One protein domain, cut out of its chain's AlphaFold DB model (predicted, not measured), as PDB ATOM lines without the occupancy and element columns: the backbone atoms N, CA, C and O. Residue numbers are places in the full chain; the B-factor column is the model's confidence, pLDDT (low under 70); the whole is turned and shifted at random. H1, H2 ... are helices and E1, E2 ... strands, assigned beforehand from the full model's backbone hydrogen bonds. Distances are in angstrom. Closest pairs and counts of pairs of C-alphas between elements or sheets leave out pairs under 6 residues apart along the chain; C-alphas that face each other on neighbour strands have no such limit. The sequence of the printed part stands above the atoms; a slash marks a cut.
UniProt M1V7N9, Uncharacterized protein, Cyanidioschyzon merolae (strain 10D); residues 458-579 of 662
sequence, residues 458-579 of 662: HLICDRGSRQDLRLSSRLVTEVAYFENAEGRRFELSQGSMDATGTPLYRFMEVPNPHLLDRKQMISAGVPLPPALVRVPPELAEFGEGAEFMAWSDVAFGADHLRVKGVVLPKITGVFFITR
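This is residues 458 to 579 of the 662 residues of an uncharacterized protein of Cyanidioschyzon merolae (strain 10D) (UniProt M1V7N9). A strongly twisted wall of four long strands, E3, E2, E1 and E7, has a small sheet of three short strands, E4, E5 and E6, folded off its E7 edge by a sharp turn between E6 and E7. The long link before E4 reaches back to the other edge, where residues 548 to 549 pair with E3, while the short helices lie round the outside and H3 is on the side away from the small sheet. The printed part has 122 residues, with the named elements in the order H1 H2 E1 E2 E3 H3 H4 E4 E5 E6 E7. Both sheets, ordered E3 - E2 - E1 - E7 and E4 - E5 - E6, are antiparallel; the class is mixed, helices and strands, with under half of the residues in named elements. The whole is compact and rounded, with a radius of gyration of the C-alphas of 13.6 A and spans of 35 by 32 by 28 A.

H1, residues 458 to 461, and H2, residues 471 to 474, are close but not clearly touching, with the C-alphas of Cys 461 and Leu 471 closest at 5.1 A. E1, residues 478 to 484, E2, residues 489 to 497, and E3, residues 503 to 510, form a meander, each strand the antiparallel neighbour of the one before; N 482 and O 490 are 2.9 A apart, and N 491 and O 508 are 2.8 A apart. H2 is on this sheet at a height of 6.9 A, only just over none of its strands, with 2 of its C-alphas on E2. H3, residues 518 to 524, only grazes the sheet with residues 518 to 522. H4, residues 537 to 540, only grazes the second sheet: E4, residues 554 to 556, E5, residues 561 to 563, and E6, residues 566 to 568, again a meander. N 555 and O 562 are 2.9 A apart, N 563 and O 566 2.8 A. E6 runs on into E7, residues 571 to 578, at 94 degrees; E7 pairs with E1, N 481 and O 575 being 2.8 A apart. In H3 every O i to N i+4 pair is within hydrogen-bond range; H1, H2 and H4 are too short for such a pair.

H1 begins at C-alpha 458, (18.970, 14.214, -53.521). From first to last C-alpha E1 measures 20.0 A, E2 24.5 A, E3 22.1 A, H3 10.0 A and E7 20.6 A. E7 ends at C-alpha 578, (22.702, 32.579, -59.310).

The C-alphas of Thr 500 and His 514 are the two farthest apart, 38.3 A. The printed part has no cut. The links H3 to H4 and H4 to E4 are long. The mean pLDDT of the printed part is 93.5, and residue 464 is under 70.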
ATOM      1  N   HIS A 458      17.833  14.664 -52.714       83.94
ATOM      2  CA  HIS A 458      18.970  14.214 -53.521       83.94
ATOM      3  C   HIS A 458      18.772  14.360 -55.047       83.94
ATOM      4  O   HIS A 458      19.688  14.824 -55.720       83.94
ATOM      5  N   LEU A 459      17.593  14.048 -55.604       83.19
ATOM      6  CA  LEU A 459      17.279  14.190 -57.038       83.19
ATOM      7  C   LEU A 459      17.159  15.658 -57.480       83.19
ATOM      8  O   LEU A 459      17.427  15.988 -58.636       83.19
ATOM      9  N   ILE A 460      16.728  16.544 -56.576       84.12
ATOM     10  CA  ILE A 460      16.597  17.986 -56.844       84.12
ATOM     11  C   ILE A 460      17.977  18.654 -56.835       84.12
ATOM     12  O   ILE A 460      18.239  19.533 -57.669       84.12
ATOM     13  N   CYS A 461      18.827  18.238 -55.893       85.94
ATOM     14  CA  CYS A 461      20.162  18.764 -55.643       85.94
ATOM     15  C   CYS A 461      21.195  18.220 -56.644       85.94
ATOM     16  O   CYS A 461      21.752  19.005 -57.416       85.94
ATOM     17  N   ASP A 462      21.414  16.903 -56.675       82.62
ATOM     18  CA  ASP A 462      22.373  16.235 -57.560       82.62
ATOM     19  C   ASP A 462      21.661  15.675 -58.799       82.62
ATOM     20  O   ASP A 462      21.268  14.508 -58.872       82.62
ATOM     21  N   ARG A 463      21.473  16.542 -59.803       70.25
ATOM     22  CA  ARG A 463      20.652  16.258 -60.992       70.25
ATOM     23  C   ARG A 463      21.356  15.341 -62.001       70.25
ATOM     24  O   ARG A 463      21.781  15.764 -63.077       70.25
ATOM     25  N   GLY A 464      21.402  14.056 -61.665       66.25
ATOM     26  CA  GLY A 464      21.836  12.969 -62.540       66.25
ATOM     27  C   GLY A 464      23.350  12.741 -62.574       66.25
ATOM     28  O   GLY A 464      24.108  13.199 -61.723       66.25
ATOM     29  N   SER A 465      23.809  11.990 -63.576       74.94
ATOM     30  CA  SER A 465      25.205  11.528 -63.684       74.94
ATOM     31  C   SER A 465      26.221  12.629 -64.021       74.94
ATOM     32  O   SER A 465      27.422  12.448 -63.803       74.94
ATOM     33  N   ARG A 466      25.755  13.769 -64.541       81.06
ATOM     34  CA  ARG A 466      26.576  14.909 -64.969       81.06
ATOM     35  C   ARG A 466      27.170  15.662 -63.782       81.06
ATOM     36  O   ARG A 466      26.445  16.179 -62.941       81.06
ATOM     37  N   GLN A 467      28.498  15.779 -63.747       85.00
ATOM     38  CA  GLN A 467      29.203  16.447 -62.651       85.00
ATOM     39  C   GLN A 467      28.849  17.938 -62.534       85.00
ATOM     40  O   GLN A 467      28.699  18.430 -61.424       85.00
ATOM     41  N   ASP A 468      28.630  18.634 -63.654       85.38
ATOM     42  CA  ASP A 468      28.237  20.049 -63.680       85.38
ATOM     43  C   ASP A 468      26.809  20.312 -63.166       85.38
ATOM     44  O   ASP A 468      26.474  21.444 -62.825       85.38
ATOM     45  N   LEU A 469      25.980  19.267 -63.067       83.56
ATOM     46  CA  LEU A 469      24.619  19.335 -62.527       83.56
ATOM     47  C   LEU A 469      24.526  18.907 -61.050       83.56
ATOM     48  O   LEU A 469      23.443  18.990 -60.464       83.56
ATOM     49  N   ARG A 470      25.645  18.489 -60.440       90.50
ATOM     50  CA  ARG A 470      25.745  18.216 -58.998       90.50
ATOM     51  C   ARG A 470      25.682  19.505 -58.194       90.50
ATOM     52  O   ARG A 470      26.249  20.518 -58.609       90.50
ATOM     53  N   LEU A 471      25.061  19.468 -57.019       93.44
ATOM     54  CA  LEU A 471      24.869  20.664 -56.210       93.44
ATOM     55  C   LEU A 471      26.206  21.275 -55.783       93.44
ATOM     56  O   LEU A 471      26.399  22.467 -55.985       93.44
ATOM     57  N   SER A 472      27.166  20.473 -55.319       93.56
ATOM     58  CA  SER A 472      28.539  20.925 -55.017       93.56
ATOM     59  C   SER A 472      29.172  21.764 -56.133       93.56
ATOM     60  O   SER A 472      29.785  22.794 -55.864       93.56
ATOM     61  N   SER A 473      28.981  21.368 -57.397       92.69
ATOM     62  CA  SER A 473      29.519  22.093 -58.558       92.69
ATOM     63  C   SER A 473      28.688  23.332 -58.914       92.69
ATOM     64  O   SER A 473      29.244  24.356 -59.308       92.69
ATOM     65  N   ARG A 474      27.366  23.281 -58.717       93.81
ATOM     66  CA  ARG A 474      26.466  24.431 -58.897       93.81
ATOM     67  C   ARG A 474      26.657  25.507 -57.828       93.81
ATOM     68  O   ARG A 474      26.553  26.684 -58.143       93.81
ATOM     69  N   LEU A 475      27.008  25.144 -56.594       95.69
ATOM     70  CA  LEU A 475      27.245  26.090 -55.493       95.69
ATOM     71  C   LEU A 475      28.449  27.023 -55.709       95.69
ATOM     72  O   LEU A 475      28.617  27.966 -54.936       95.69
ATOM     73  N   VAL A 476      29.253  26.804 -56.755       94.38
ATOM     74  CA  VAL A 476      30.297  27.734 -57.218       94.38
ATOM     75  C   VAL A 476      29.683  28.971 -57.893       94.38
ATOM     76  O   VAL A 476      30.145  30.092 -57.691       94.38
ATOM     77  N   THR A 477      28.629  28.785 -58.694       94.69
ATOM     78  CA  THR A 477      27.961  29.841 -59.482       94.69
ATOM     79  C   THR A 477      26.590  30.233 -58.934       94.69
ATOM     80  O   THR A 477      26.061  31.284 -59.288       94.69
ATOM     81  N   GLU A 478      26.018  29.422 -58.053       95.94
ATOM     82  CA  GLU A 478      24.710  29.605 -57.434       95.94
ATOM     83  C   GLU A 478      24.809  29.541 -55.905       95.94
ATOM     84  O   GLU A 478      25.859  29.251 -55.322       95.94
ATOM     85  N   VAL A 479      23.686  29.826 -55.257       97.56
ATOM     86  CA  VAL A 479      23.423  29.579 -53.843       97.56
ATOM     87  C   VAL A 479      22.078  28.870 -53.748       97.56
ATOM     88  O   VAL A 479      21.124  29.246 -54.439       97.56
ATOM     89  N   ALA A 480      22.020  27.818 -52.936       97.31
ATOM     90  CA  ALA A 480      20.805  27.061 -52.685       97.31
ATOM     91  C   ALA A 480      20.125  27.580 -51.420       97.31
ATOM     92  O   ALA A 480      20.785  27.810 -50.407       97.31
ATOM     93  N   TYR A 481      18.807  27.721 -51.481       97.69
ATOM     94  CA  TYR A 481      17.976  28.043 -50.335       97.69
ATOM     95  C   TYR A 481      16.963  26.928 -50.116       97.69
ATOM     96  O   TYR A 481      16.277  26.512 -51.051       97.69
ATOM     97  N   PHE A 482      16.901  26.449 -48.878       97.12
ATOM     98  CA  PHE A 482      16.000  25.395 -48.427       97.12
ATOM     99  C   PHE A 482      14.986  26.007 -47.465       97.12
ATOM    100  O   PHE A 482      15.374  26.757 -46.575       97.12
ATOM    101  N   GLU A 483      13.709  25.689 -47.627       96.50
ATOM    102  CA  GLU A 483      12.628  26.105 -46.729       96.50
ATOM    103  C   GLU A 483      11.986  24.860 -46.121       96.50
ATOM    104  O   GLU A 483      11.801  23.867 -46.828       96.50
ATOM    105  N   ASN A 484      11.674  24.889 -44.823       95.31
ATOM    106  CA  ASN A 484      11.026  23.774 -44.132       95.31
ATOM    107  C   ASN A 484       9.554  24.062 -43.785       95.31
ATOM    108  O   ASN A 484       9.056  25.181 -43.916       95.31
ATOM    109  N   ALA A 485       8.846  23.036 -43.310       92.06
ATOM    110  CA  ALA A 485       7.445  23.128 -42.892       92.06
ATOM    111  C   ALA A 485       7.185  24.071 -41.693       92.06
ATOM    112  O   ALA A 485       6.031  24.371 -41.404       92.06
ATOM    113  N   GLU A 486       8.231  24.542 -41.009       94.19
ATOM    114  CA  GLU A 486       8.166  25.509 -39.901       94.19
ATOM    115  C   GLU A 486       8.327  26.961 -40.399       94.19
ATOM    116  O   GLU A 486       8.309  27.896 -39.604       94.19
ATOM    117  N   GLY A 487       8.513  27.166 -41.710       95.00
ATOM    118  CA  GLY A 487       8.762  28.475 -42.320       95.00
ATOM    119  C   GLY A 487      10.211  28.962 -42.210       95.00
ATOM    120  O   GLY A 487      10.519  30.061 -42.675       95.00
ATOM    121  N   ARG A 488      11.122  28.162 -41.640       97.12
ATOM    122  CA  ARG A 488      12.553  28.488 -41.542       97.12
ATOM    123  C   ARG A 488      13.202  28.353 -42.919       97.12
ATOM    124  O   ARG A 488      12.939  27.384 -43.635       97.12
ATOM    125  N   ARG A 489      14.075  29.300 -43.281       97.69
ATOM    126  CA  ARG A 489      14.874  29.256 -44.516       97.69
ATOM    127  C   ARG A 489      16.354  29.137 -44.184       97.69
ATOM    128  O   ARG A 489      16.866  29.887 -43.356       97.69
ATOM    129  N   PHE A 490      17.050  28.271 -44.904       97.81
ATOM    130  CA  PHE A 490      18.481  28.049 -44.776       97.81
ATOM    131  C   PHE A 490      19.199  28.345 -46.092       97.81
ATOM    132  O   PHE A 490      18.695  28.021 -47.165       97.81
ATOM    133  N   GLU A 491      20.379  28.949 -46.007       97.88
ATOM    134  CA  GLU A 491      21.327  29.137 -47.102       97.88
ATOM    135  C   GLU A 491      22.359  28.006 -47.099       97.88
ATOM    136  O   GLU A 491      22.985  27.759 -46.072       97.88
ATOM    137  N   LEU A 492      22.617  27.399 -48.260       97.81
ATOM    138  CA  LEU A 492      23.814  26.599 -48.521       97.81
ATOM    139  C   LEU A 492      24.583  27.222 -49.692       97.81
ATOM    140  O   LEU A 492      24.053  27.366 -50.797       97.81
ATOM    141  N   SER A 493      25.847  27.572 -49.465       97.31
ATOM    142  CA  SER A 493      26.733  28.183 -50.463       97.31
ATOM    143  C   SER A 493      28.144  27.589 -50.398       97.31
ATOM    144  O   SER A 493      28.558  27.068 -49.373       97.31
ATOM    145  N   GLN A 494      28.933  27.662 -51.475       96.38
ATOM    146  CA  GLN A 494      30.396  27.575 -51.338       96.38
ATOM    147  C   GLN A 494      30.886  28.847 -50.624       96.38
ATOM    148  O   GLN A 494      30.612  29.953 -51.106       96.38
ATOM    149  N   GLY A 495      31.579  28.693 -49.497       93.19
ATOM    150  CA  GLY A 495      32.010  29.796 -48.642       93.19
ATOM    151  C   GLY A 495      33.490  30.143 -48.796       93.19
ATOM    152  O   GLY A 495      33.819  31.270 -49.155       93.19
ATOM    153  N   SER A 496      34.372  29.175 -48.537       93.88
ATOM    154  CA  SER A 496      35.829  29.365 -48.507       93.88
ATOM    155  C   SER A 496      36.561  28.202 -49.196       93.88
ATOM    156  O   SER A 496      35.935  27.298 -49.750       93.88
ATOM    157  N   MET A 497      37.892  28.218 -49.150       95.06
ATOM    158  CA  MET A 497      38.746  27.052 -49.379       95.06
ATOM    159  C   MET A 497      39.474  26.717 -48.072       95.06
ATOM    160  O   MET A 497      39.778  27.621 -47.291       95.06
ATOM    161  N   ASP A 498      39.763  25.441 -47.837       94.06
ATOM    162  CA  ASP A 498      40.647  25.019 -46.750       94.06
ATOM    163  C   ASP A 498      42.138  25.208 -47.112       94.06
ATOM    164  O   ASP A 498      42.495  25.663 -48.203       94.06
ATOM    165  N   ALA A 499      43.034  24.810 -46.204       94.50
ATOM    166  CA  ALA A 499      44.482  24.865 -46.421       94.50
ATOM    167  C   ALA A 499      44.999  23.933 -47.544       94.50
ATOM    168  O   ALA A 499      46.149  24.067 -47.959       94.50
ATOM    169  N   THR A 500      44.176  23.004 -48.046       95.31
ATOM    170  CA  THR A 500      44.498  22.115 -49.180       95.31
ATOM    171  C   THR A 500      43.991  22.652 -50.524       95.31
ATOM    172  O   THR A 500      44.357  22.122 -51.573       95.31
ATOM    173  N   GLY A 501      43.172  23.712 -50.514       94.75
ATOM    174  CA  GLY A 501      42.445  24.199 -51.689       94.75
ATOM    175  C   GLY A 501      41.125  23.459 -51.947       94.75
ATOM    176  O   GLY A 501      40.530  23.634 -53.012       94.75
ATOM    177  N   THR A 502      40.659  22.643 -50.999       94.62
ATOM    178  CA  THR A 502      39.362  21.958 -51.064       94.62
ATOM    179  C   THR A 502      38.241  22.942 -50.693       94.62
ATOM    180  O   THR A 502      38.381  23.691 -49.722       94.62
ATOM    181  N   PRO A 503      37.119  22.986 -51.442       95.81
ATOM    182  CA  PRO A 503      36.032  23.922 -51.168       95.81
ATOM    183  C   PRO A 503      35.327  23.613 -49.846       95.81
ATOM    184  O   PRO A 503      34.784  22.523 -49.660       95.81
ATOM    185  N   LEU A 504      35.278  24.621 -48.973       96.81
ATOM    186  CA  LEU A 504      34.460  24.630 -47.766       96.81
ATOM    187  C   LEU A 504      33.114  25.287 -48.063       96.81
ATOM    188  O   LEU A 504      33.031  26.401 -48.594       96.81
ATOM    189  N   TYR A 505      32.048  24.596 -47.692       97.31
ATOM    190  CA  TYR A 505      30.675  25.048 -47.851       97.31
ATOM    191  C   TYR A 505      30.244  25.789 -46.592       97.31
ATOM    192  O   TYR A 505      30.715  25.494 -45.498       97.31
ATOM    193  N   ARG A 506      29.379  26.781 -46.764       96.88
ATOM    194  CA  ARG A 506      28.791  27.598 -45.713       96.88
ATOM    195  C   ARG A 506      27.317  27.240 -45.596       96.88
ATOM    196  O   ARG A 506      26.621  27.257 -46.615       96.88
ATOM    197  N   PHE A 507      26.846  26.964 -44.384       97.50
ATOM    198  CA  PHE A 507      25.425  26.740 -44.117       97.50
ATOM    199  C   PHE A 507      24.922  27.676 -43.021       97.50
ATOM    200  O   PHE A 507      25.483  27.709 -41.928       97.50
ATOM    201  N   MET A 508      23.870  28.436 -43.319       97.81
ATOM    202  CA  MET A 508      23.334  29.464 -42.423       97.81
ATOM    203  C   MET A 508      21.808  29.419 -42.374       97.81
ATOM    204  O   MET A 508      21.163  29.062 -43.352       97.81
ATOM    205  N   GLU A 509      21.215  29.879 -41.281       97.88
ATOM    206  CA  GLU A 509      19.790  30.192 -41.194       97.88
ATOM    207  C   GLU A 509      19.539  31.671 -41.535       97.88
ATOM    208  O   GLU A 509      20.295  32.553 -41.121       97.88
ATOM    209  N   VAL A 510      18.457  31.952 -42.264       98.06
ATOM    210  CA  VAL A 510      17.939  33.299 -42.541       98.06
ATOM    211  C   VAL A 510      16.861  33.613 -41.489       98.06
ATOM    212  O   VAL A 510      15.778  33.038 -41.581       98.06
ATOM    213  N   PRO A 511      17.087  34.498 -40.493       95.88
ATOM    214  CA  PRO A 511      16.180  34.622 -39.342       95.88
ATOM    215  C   PRO A 511      14.786  35.172 -39.667       95.88
ATOM    216  O   PRO A 511      13.833  34.862 -38.964       95.88
ATOM    217  N   ASN A 512      14.667  35.996 -40.714       94.62
ATOM    218  CA  ASN A 512      13.423  36.669 -41.103       94.62
ATOM    219  C   ASN A 512      13.111  36.427 -42.595       94.62
ATOM    220  O   ASN A 512      13.176  37.361 -43.399       94.62
ATOM    221  N   PRO A 513      12.800  35.186 -43.012       94.81
ATOM    222  CA  PRO A 513      12.711  34.829 -44.430       94.81
ATOM    223  C   PRO A 513      11.539  35.502 -45.156       94.81
ATOM    224  O   PRO A 513      11.621  35.751 -46.357       94.81
ATOM    225  N   HIS A 514      10.480  35.858 -44.426       93.88
ATOM    226  CA  HIS A 514       9.328  36.599 -44.948       93.88
ATOM    227  C   HIS A 514       9.632  38.075 -45.267       93.88
ATOM    228  O   HIS A 514       8.900  38.686 -46.039       93.88
ATOM    229  N   LEU A 515      10.707  38.647 -44.704       93.94
ATOM    230  CA  LEU A 515      11.157  40.023 -44.977       93.94
ATOM    231  C   LEU A 515      12.189  40.104 -46.117       93.94
ATOM    232  O   LEU A 515      12.668  41.192 -46.437       93.94
ATOM    233  N   LEU A 516      12.551  38.958 -46.704       94.56
ATOM    234  CA  LEU A 516      13.536  38.829 -47.770       94.56
ATOM    235  C   LEU A 516      12.934  38.040 -48.940       94.56
ATOM    236  O   LEU A 516      13.096  36.821 -49.046       94.56
ATOM    237  N   ASP A 517      12.245  38.748 -49.833       94.62
ATOM    238  CA  ASP A 517      11.856  38.234 -51.145       94.62
ATOM    239  C   ASP A 517      13.097  37.984 -52.032       94.62
ATOM    240  O   ASP A 517      14.220  38.412 -51.742       94.62
ATOM    241  N   ARG A 518      12.907  37.293 -53.161       94.69
ATOM    242  CA  ARG A 518      14.020  36.929 -54.054       94.69
ATOM    243  C   ARG A 518      14.769  38.148 -54.619       94.69
ATOM    244  O   ARG A 518      15.955  38.026 -54.917       94.69
ATOM    245  N   LYS A 519      14.120  39.310 -54.773       94.94
ATOM    246  CA  LYS A 519      14.754  40.553 -55.247       94.94
ATOM    247  C   LYS A 519      15.560  41.213 -54.131       94.94
ATOM    248  O   LYS A 519      16.680  41.641 -54.384       94.94
ATOM    249  N   GLN A 520      15.027  41.255 -52.912       95.88
ATOM    250  CA  GLN A 520      15.710  41.760 -51.720       95.88
ATOM    251  C   GLN A 520      16.956  40.923 -51.415       95.88
ATOM    252  O   GLN A 520      18.017  41.493 -51.185       95.88
ATOM    253  N   MET A 521      16.872  39.591 -51.520       96.62
ATOM    254  CA  MET A 521      18.035  38.697 -51.409       96.62
ATOM    255  C   MET A 521      19.104  39.018 -52.466       96.62
ATOM    256  O   MET A 521      20.263  39.216 -52.121       96.62
ATOM    257  N   ILE A 522      18.721  39.148 -53.744       95.94
ATOM    258  CA  ILE A 522      19.651  39.542 -54.822       95.94
ATOM    259  C   ILE A 522      20.271  40.924 -54.553       95.94
ATOM    260  O   ILE A 522      21.470  41.103 -54.755       95.94
ATOM    261  N   SER A 523      19.478  41.885 -54.072       96.19
ATOM    262  CA  SER A 523      19.916  43.257 -53.791       96.19
ATOM    263  C   SER A 523      20.798  43.384 -52.546       96.19
ATOM    264  O   SER A 523      21.575  44.333 -52.464       96.19
ATOM    265  N   ALA A 524      20.686  42.465 -51.584       96.12
ATOM    266  CA  ALA A 524      21.540  42.405 -50.397       96.12
ATOM    267  C   ALA A 524      22.892  41.714 -50.658       96.12
ATOM    268  O   ALA A 524      23.815  41.842 -49.853       96.12
ATOM    269  N   GLY A 525      23.011  40.996 -51.778       96.12
ATOM    270  CA  GLY A 525      24.155  40.154 -52.116       96.12
ATOM    271  C   GLY A 525      23.862  38.669 -51.896       96.12
ATOM    272  O   GLY A 525      23.136  38.286 -50.984       96.12
ATOM    273  N   VAL A 526      24.422  37.828 -52.769       96.12
ATOM    274  CA  VAL A 526      24.238  36.368 -52.766       96.12
ATOM    275  C   VAL A 526      25.613  35.711 -52.958       96.12
ATOM    276  O   VAL A 526      26.204  35.904 -54.028       96.12
ATOM    277  N   PRO A 527      26.149  34.950 -51.979       97.25
ATOM    278  CA  PRO A 527      25.544  34.572 -50.689       97.25
ATOM    279  C   PRO A 527      25.227  35.764 -49.772       97.25
ATOM    280  O   PRO A 527      25.855  36.817 -49.890       97.25
ATOM    281  N   LEU A 528      24.256  35.597 -48.871       97.50
ATOM    282  CA  LEU A 528      23.756  36.670 -48.011       97.50
ATOM    283  C   LEU A 528      24.839  37.167 -47.035       97.50
ATOM    284  O   LEU A 528      25.568  36.355 -46.441       97.50
ATOM    285  N   PRO A 529      24.939  38.491 -46.810       96.88
ATOM    286  CA  PRO A 529      25.916  39.063 -45.891       96.88
ATOM    287  C   PRO A 529      25.658  38.595 -44.446       96.88
ATOM    288  O   PRO A 529      24.499  38.397 -44.076       96.88
ATOM    289  N   PRO A 530      26.692  38.475 -43.587       95.81
ATOM    290  CA  PRO A 530      26.543  38.017 -42.196       95.81
ATOM    291  C   PRO A 530      25.534  38.799 -41.336       95.81
ATOM    292  O   PRO A 530      25.060  38.277 -40.339       95.81
ATOM    293  N   ALA A 531      25.158  40.022 -41.723       96.75
ATOM    294  CA  ALA A 531      24.115  40.797 -41.044       96.75
ATOM    295  C   ALA A 531      22.680  40.258 -41.259       96.75
ATOM    296  O   ALA A 531      21.771  40.657 -40.538       96.75
ATOM    297  N   LEU A 532      22.459  39.385 -42.250       97.50
ATOM    298  CA  LEU A 532      21.141  38.832 -42.606       97.50
ATOM    299  C   LEU A 532      21.010  37.324 -42.345       97.50
ATOM    300  O   LEU A 532      19.949  36.754 -42.604       97.50
ATOM    301  N   VAL A 533      22.067  36.670 -41.855       97.81
ATOM    302  CA  VAL A 533      22.110  35.219 -41.634       97.81
ATOM    303  C   VAL A 533      22.892  34.857 -40.375       97.81
ATOM    304  O   VAL A 533      23.897  35.490 -40.065       97.81
ATOM    305  N   ARG A 534      22.465  33.808 -39.670       97.31
ATOM    306  CA  ARG A 534      23.124  33.286 -38.458       97.31
ATOM    307  C   ARG A 534      23.506  31.819 -38.626       97.31
ATOM    308  O   ARG A 534      22.952  31.135 -39.483       97.31
ATOM    309  N   VAL A 535      24.426  31.321 -37.805       97.00
ATOM    310  CA  VAL A 535      24.605  29.867 -37.663       97.00
ATOM    311  C   VAL A 535      23.298  29.297 -37.086       97.00
ATOM    312  O   VAL A 535      22.783  29.889 -36.133       97.00
ATOM    313  N   PRO A 536      22.718  28.219 -37.649       96.50
ATOM    314  CA  PRO A 536      21.557  27.564 -37.053       96.50
ATOM    315  C   PRO A 536      21.873  27.166 -35.602       96.50
ATOM    316  O   PRO A 536      22.981  26.672 -35.369       96.50
ATOM    317  N   PRO A 537      20.963  27.354 -34.626       95.12
ATOM    318  CA  PRO A 537      21.213  26.982 -33.230       95.12
ATOM    319  C   PRO A 537      21.714  25.541 -33.063       95.12
ATOM    320  O   PRO A 537      22.608  25.287 -32.266       95.12
ATOM    321  N   GLU A 538      21.209  24.625 -33.888       94.25
ATOM    322  CA  GLU A 538      21.570  23.207 -33.915       94.25
ATOM    323  C   GLU A 538      23.018  22.947 -34.369       94.25
ATOM    324  O   GLU A 538      23.570  21.885 -34.104       94.25
ATOM    325  N   LEU A 539      23.649  23.903 -35.061       94.19
ATOM    326  CA  LEU A 539      25.060  23.839 -35.450       94.19
ATOM    327  C   LEU A 539      25.980  24.635 -34.515       94.19
ATOM    328  O   LEU A 539      27.198  24.486 -34.611       94.19
ATOM    329  N   ALA A 540      25.446  25.446 -33.597       92.06
ATOM    330  CA  ALA A 540      26.261  26.222 -32.659       92.06
ATOM    331  C   ALA A 540      27.075  25.332 -31.695       92.06
ATOM    332  O   ALA A 540      28.145  25.732 -31.238       92.06
ATOM    333  N   GLU A 541      26.615  24.100 -31.449       91.19
ATOM    334  CA  GLU A 541      27.310  23.084 -30.641       91.19
ATOM    335  C   GLU A 541      28.690  22.689 -31.205       91.19
ATOM    336  O   GLU A 541      29.551  22.226 -30.458       91.19
ATOM    337  N   PHE A 542      28.942  22.917 -32.501       92.12
ATOM    338  CA  PHE A 542      30.226  22.619 -33.150       92.12
ATOM    339  C   PHE A 542      31.295  23.718 -32.960       92.12
ATOM    340  O   PHE A 542      32.411  23.556 -33.451       92.12
ATOM    341  N   GLY A 543      30.988  24.806 -32.243       92.31
ATOM    342  CA  GLY A 543      31.952  25.843 -31.859       92.31
ATOM    343  C   GLY A 543      32.332  26.832 -32.973       92.31
ATOM    344  O   GLY A 543      31.577  27.070 -33.914       92.31
ATOM    345  N   GLU A 544      33.506  27.458 -32.851       87.31
ATOM    346  CA  GLU A 544      34.020  28.385 -33.871       87.31
ATOM    347  C   GLU A 544      34.294  27.651 -35.194       87.31
ATOM    348  O   GLU A 544      34.888  26.572 -35.210       87.31
ATOM    349  N   GLY A 545      33.849  28.214 -36.322       87.44
ATOM    350  CA  GLY A 545      33.872  27.526 -37.615       87.44
ATOM    351  C   GLY A 545      32.696  26.563 -37.833       87.44
ATOM    352  O   GLY A 545      32.672  25.842 -38.836       87.44
ATOM    353  N   ALA A 546      31.693  26.544 -36.943       89.88
ATOM    354  CA  ALA A 546      30.427  25.835 -37.146       89.88
ATOM    355  C   ALA A 546      29.790  26.126 -38.518       89.88
ATOM    356  O   ALA A 546      29.249  25.211 -39.145       89.88
ATOM    357  N   GLU A 547      29.920  27.358 -39.014       90.88
ATOM    358  CA  GLU A 547      29.392  27.818 -40.295       90.88
ATOM    359  C   GLU A 547      30.033  27.154 -41.522       90.88
ATOM    360  O   GLU A 547      29.367  27.069 -42.554       90.88
ATOM    361  N   PHE A 548      31.281  26.669 -41.427       95.44
ATOM    362  CA  PHE A 548      32.023  26.056 -42.537       95.44
ATOM    363  C   PHE A 548      32.107  24.524 -42.424       95.44
ATOM    364  O   PHE A 548      32.239  23.971 -41.334       95.44
ATOM    365  N   MET A 549      32.048  23.821 -43.559       95.94
ATOM    366  CA  MET A 549      32.026  22.349 -43.619       95.94
ATOM    367  C   MET A 549      32.602  21.773 -44.911       95.94
ATOM    368  O   MET A 549      32.653  22.452 -45.941       95.94
ATOM    369  N   ALA A 550      32.973  20.496 -44.880       96.25
ATOM    370  CA  ALA A 550      33.287  19.730 -46.078       96.25
ATOM    371  C   ALA A 550      31.999  19.234 -46.765       96.25
ATOM    372  O   ALA A 550      30.940  19.126 -46.149       96.25
ATOM    373  N   TRP A 551      32.072  18.886 -48.057       95.31
ATOM    374  CA  TRP A 551      30.903  18.334 -48.770       95.31
ATOM    375  C   TRP A 551      30.434  16.981 -48.207       95.31
ATOM    376  O   TRP A 551      29.266  16.635 -48.337       95.31
ATOM    377  N   SER A 552      31.330  16.231 -47.553       95.00
ATOM    378  CA  SER A 552      31.019  14.999 -46.811       95.00
ATOM    379  C   SER A 552      29.983  15.191 -45.707       95.00
ATOM    380  O   SER A 552      29.306  14.238 -45.328       95.00
ATOM    381  N   ASP A 553      29.871  16.413 -45.192       96.00
ATOM    382  CA  ASP A 553      29.085  16.726 -44.005       96.00
ATOM    383  C   ASP A 553      27.626  17.042 -44.383       96.00
ATOM    384  O   ASP A 553      26.782  17.207 -43.501       96.00
ATOM    385  N   VAL A 554      27.331  17.114 -45.690       95.94
ATOM    386  CA  VAL A 554      26.019  17.407 -46.275       95.94
ATOM    387  C   VAL A 554      25.448  16.144 -46.924       95.94
ATOM    388  O   VAL A 554      26.045  15.576 -47.837       95.94
ATOM    389  N   ALA A 555      24.254  15.724 -46.504       94.88
ATOM    390  CA  ALA A 555      23.540  14.601 -47.113       94.88
ATOM    391  C   ALA A 555      22.048  14.905 -47.296       94.88
ATOM    392  O   ALA A 555      21.418  15.561 -46.466       94.88
ATOM    393  N   PHE A 556      21.467  14.407 -48.386       93.75
ATOM    394  CA  PHE A 556      20.087  14.695 -48.778       93.75
ATOM    395  C   PHE A 556      19.210  13.451 -48.622       93.75
ATOM    396  O   PHE A 556      19.473  12.421 -49.244       93.75
ATOM    397  N   GLY A 557      18.162  13.549 -47.808       90.50
ATOM    398  CA  GLY A 557      17.183  12.485 -47.614       90.50
ATOM    399  C   GLY A 557      16.133  12.424 -48.727       90.50
ATOM    400  O   GLY A 557      16.356  12.832 -49.874       90.50
ATOM    401  N   ALA A 558      14.951  11.922 -48.367       87.88
ATOM    402  CA  ALA A 558      13.745  12.104 -49.168       87.88
ATOM    403  C   ALA A 558      13.188  13.522 -48.957       87.88
ATOM    404  O   ALA A 558      13.085  14.298 -49.900       87.88
ATOM    405  N   ASP A 559      12.916  13.872 -47.702       89.56
ATOM    406  CA  ASP A 559      12.220  15.081 -47.256       89.56
ATOM    407  C   ASP A 559      13.070  15.969 -46.329       89.56
ATOM    408  O   ASP A 559      12.570  16.947 -45.788       89.56
ATOM    409  N   HIS A 560      14.334  15.618 -46.089       93.56
ATOM    410  CA  HIS A 560      15.168  16.240 -45.059       93.56
ATOM    411  C   HIS A 560      16.593  16.510 -45.544       93.56
ATOM    412  O   HIS A 560      17.127  15.801 -46.402       93.56
ATOM    413  N   LEU A 561      17.222  17.525 -44.956       95.50
ATOM    414  CA  LEU A 561      18.617  17.891 -45.185       95.50
ATOM    415  C   LEU A 561      19.437  17.537 -43.941       95.50
ATOM    416  O   LEU A 561      19.077  17.945 -42.842       95.50
ATOM    417  N   ARG A 562      20.536  16.791 -44.093       96.50
ATOM    418  CA  ARG A 562      21.486  16.517 -43.008       96.50
ATOM    419  C   ARG A 562      22.746  17.360 -43.189       96.50
ATOM    420  O   ARG A 562      23.300  17.377 -44.285       96.50
ATOM    421  N   VAL A 563      23.192  18.024 -42.123       96.31
ATOM    422  CA  VAL A 563      24.354  18.928 -42.093       96.31
ATOM    423  C   VAL A 563      25.155  18.671 -40.816       96.31
ATOM    424  O   VAL A 563      24.596  18.770 -39.731       96.31
ATOM    425  N   LYS A 564      26.439  18.294 -40.913       95.06
ATOM    426  CA  LYS A 564      27.288  17.894 -39.761       95.06
ATOM    427  C   LYS A 564      26.620  16.860 -38.825       95.06
ATOM    428  O   LYS A 564      26.873  16.818 -37.630       95.06
ATOM    429  N   GLY A 565      25.746  16.009 -39.368       94.00
ATOM    430  CA  GLY A 565      24.961  15.028 -38.604       94.00
ATOM    431  C   GLY A 565      23.579  15.516 -38.144       94.00
ATOM    432  O   GLY A 565      22.660  14.699 -38.095       94.00
ATOM    433  N   VAL A 566      23.393  16.822 -37.916       94.38
ATOM    434  CA  VAL A 566      22.088  17.443 -37.615       94.38
ATOM    435  C   VAL A 566      21.120  17.208 -38.769       94.38
ATOM    436  O   VAL A 566      21.494  17.380 -39.928       94.38
ATOM    437  N   VAL A 567      19.872  16.837 -38.475       95.50
ATOM    438  CA  VAL A 567      18.822  16.622 -39.482       95.50
ATOM    439  C   VAL A 567      17.784  17.736 -39.406       95.50
ATOM    440  O   VAL A 567      17.127  17.904 -38.386       95.50
ATOM    441  N   LEU A 568      17.596  18.442 -40.519       93.88
ATOM    442  CA  LEU A 568      16.537  19.422 -40.735       93.88
ATOM    443  C   LEU A 568      15.364  18.733 -41.453       93.88
ATOM    444  O   LEU A 568      15.488  18.415 -42.644       93.88
ATOM    445  N   PRO A 569      14.252  18.442 -40.753       91.69
ATOM    446  CA  PRO A 569      13.144  17.663 -41.294       91.69
ATOM    447  C   PRO A 569      12.235  18.498 -42.204       91.69
ATOM    448  O   PRO A 569      12.186  19.725 -42.098       91.69
ATOM    449  N   LYS A 570      11.436  17.813 -43.036       92.06
ATOM    450  CA  LYS A 570      10.313  18.390 -43.796       92.06
ATOM    451  C   LYS A 570      10.689  19.646 -44.598       92.06
ATOM    452  O   LYS A 570      10.046  20.688 -44.467       92.06
ATOM    453  N   ILE A 571      11.715  19.543 -45.437       94.69
ATOM    454  CA  ILE A 571      12.034  20.523 -46.476       94.69
ATOM    455  C   ILE A 571      10.866  20.574 -47.471       94.69
ATOM    456  O   ILE A 571      10.601  19.615 -48.194       94.69
ATOM    457  N   THR A 572      10.157  21.698 -47.484       93.38
ATOM    458  CA  THR A 572       8.985  21.979 -48.325       93.38
ATOM    459  C   THR A 572       9.347  22.761 -49.583       93.38
ATOM    460  O   THR A 572       8.658  22.638 -50.595       93.38
ATOM    461  N   GLY A 573      10.426  23.548 -49.541       92.25
ATOM    462  CA  GLY A 573      10.878  24.388 -50.646       92.25
ATOM    463  C   GLY A 573      12.374  24.256 -50.911       92.25
ATOM    464  O   GLY A 573      13.182  24.176 -49.988       92.25
ATOM    465  N   VAL A 574      12.752  24.269 -52.191       94.75
ATOM    466  CA  VAL A 574      14.147  24.418 -52.630       94.75
ATOM    467  C   VAL A 574      14.182  25.376 -53.807       94.75
ATOM    468  O   VAL A 574      13.554  25.124 -54.836       94.75
ATOM    469  N   PHE A 575      14.953  26.452 -53.694       95.12
ATOM    470  CA  PHE A 575      15.192  27.364 -54.804       95.12
ATOM    471  C   PHE A 575      16.657  27.777 -54.893       95.12
ATOM    472  O   PHE A 575      17.436  27.638 -53.956       95.12
ATOM    473  N   PHE A 576      17.037  28.281 -56.063       95.94
ATOM    474  CA  PHE A 576      18.407  28.679 -56.357       95.94
ATOM    475  C   PHE A 576      18.443  30.142 -56.777       95.94
ATOM    476  O   PHE A 576      17.553  30.629 -57.489       95.94
ATOM    477  N   ILE A 577      19.478  30.852 -56.345       97.00
ATOM    478  CA  ILE A 577      19.808  32.178 -56.857       97.00
ATOM    479  C   ILE A 577      21.230  32.115 -57.404       97.00
ATOM    480  O   ILE A 577      22.167  31.760 -56.692       97.00
ATOM    481  N   THR A 578      21.388  32.434 -58.686       96.56
ATOM    482  CA  THR A 578      22.702  32.579 -59.310       96.56
ATOM    483  C   THR A 578      23.436  33.732 -58.630       96.56
ATOM    484  O   THR A 578      22.872  34.818 -58.478       96.56
ATOM    485  N   ARG A 579      24.685  33.512 -58.216       94.44
ATOM    486  CA  ARG A 579      25.537  34.586 -57.700       94.44
ATOM    487  C   ARG A 579      25.671  35.656 -58.789       94.44
ATOM    488  O   ARG A 579      25.806  35.289 -59.962       94.44
TER     489      ARG A 579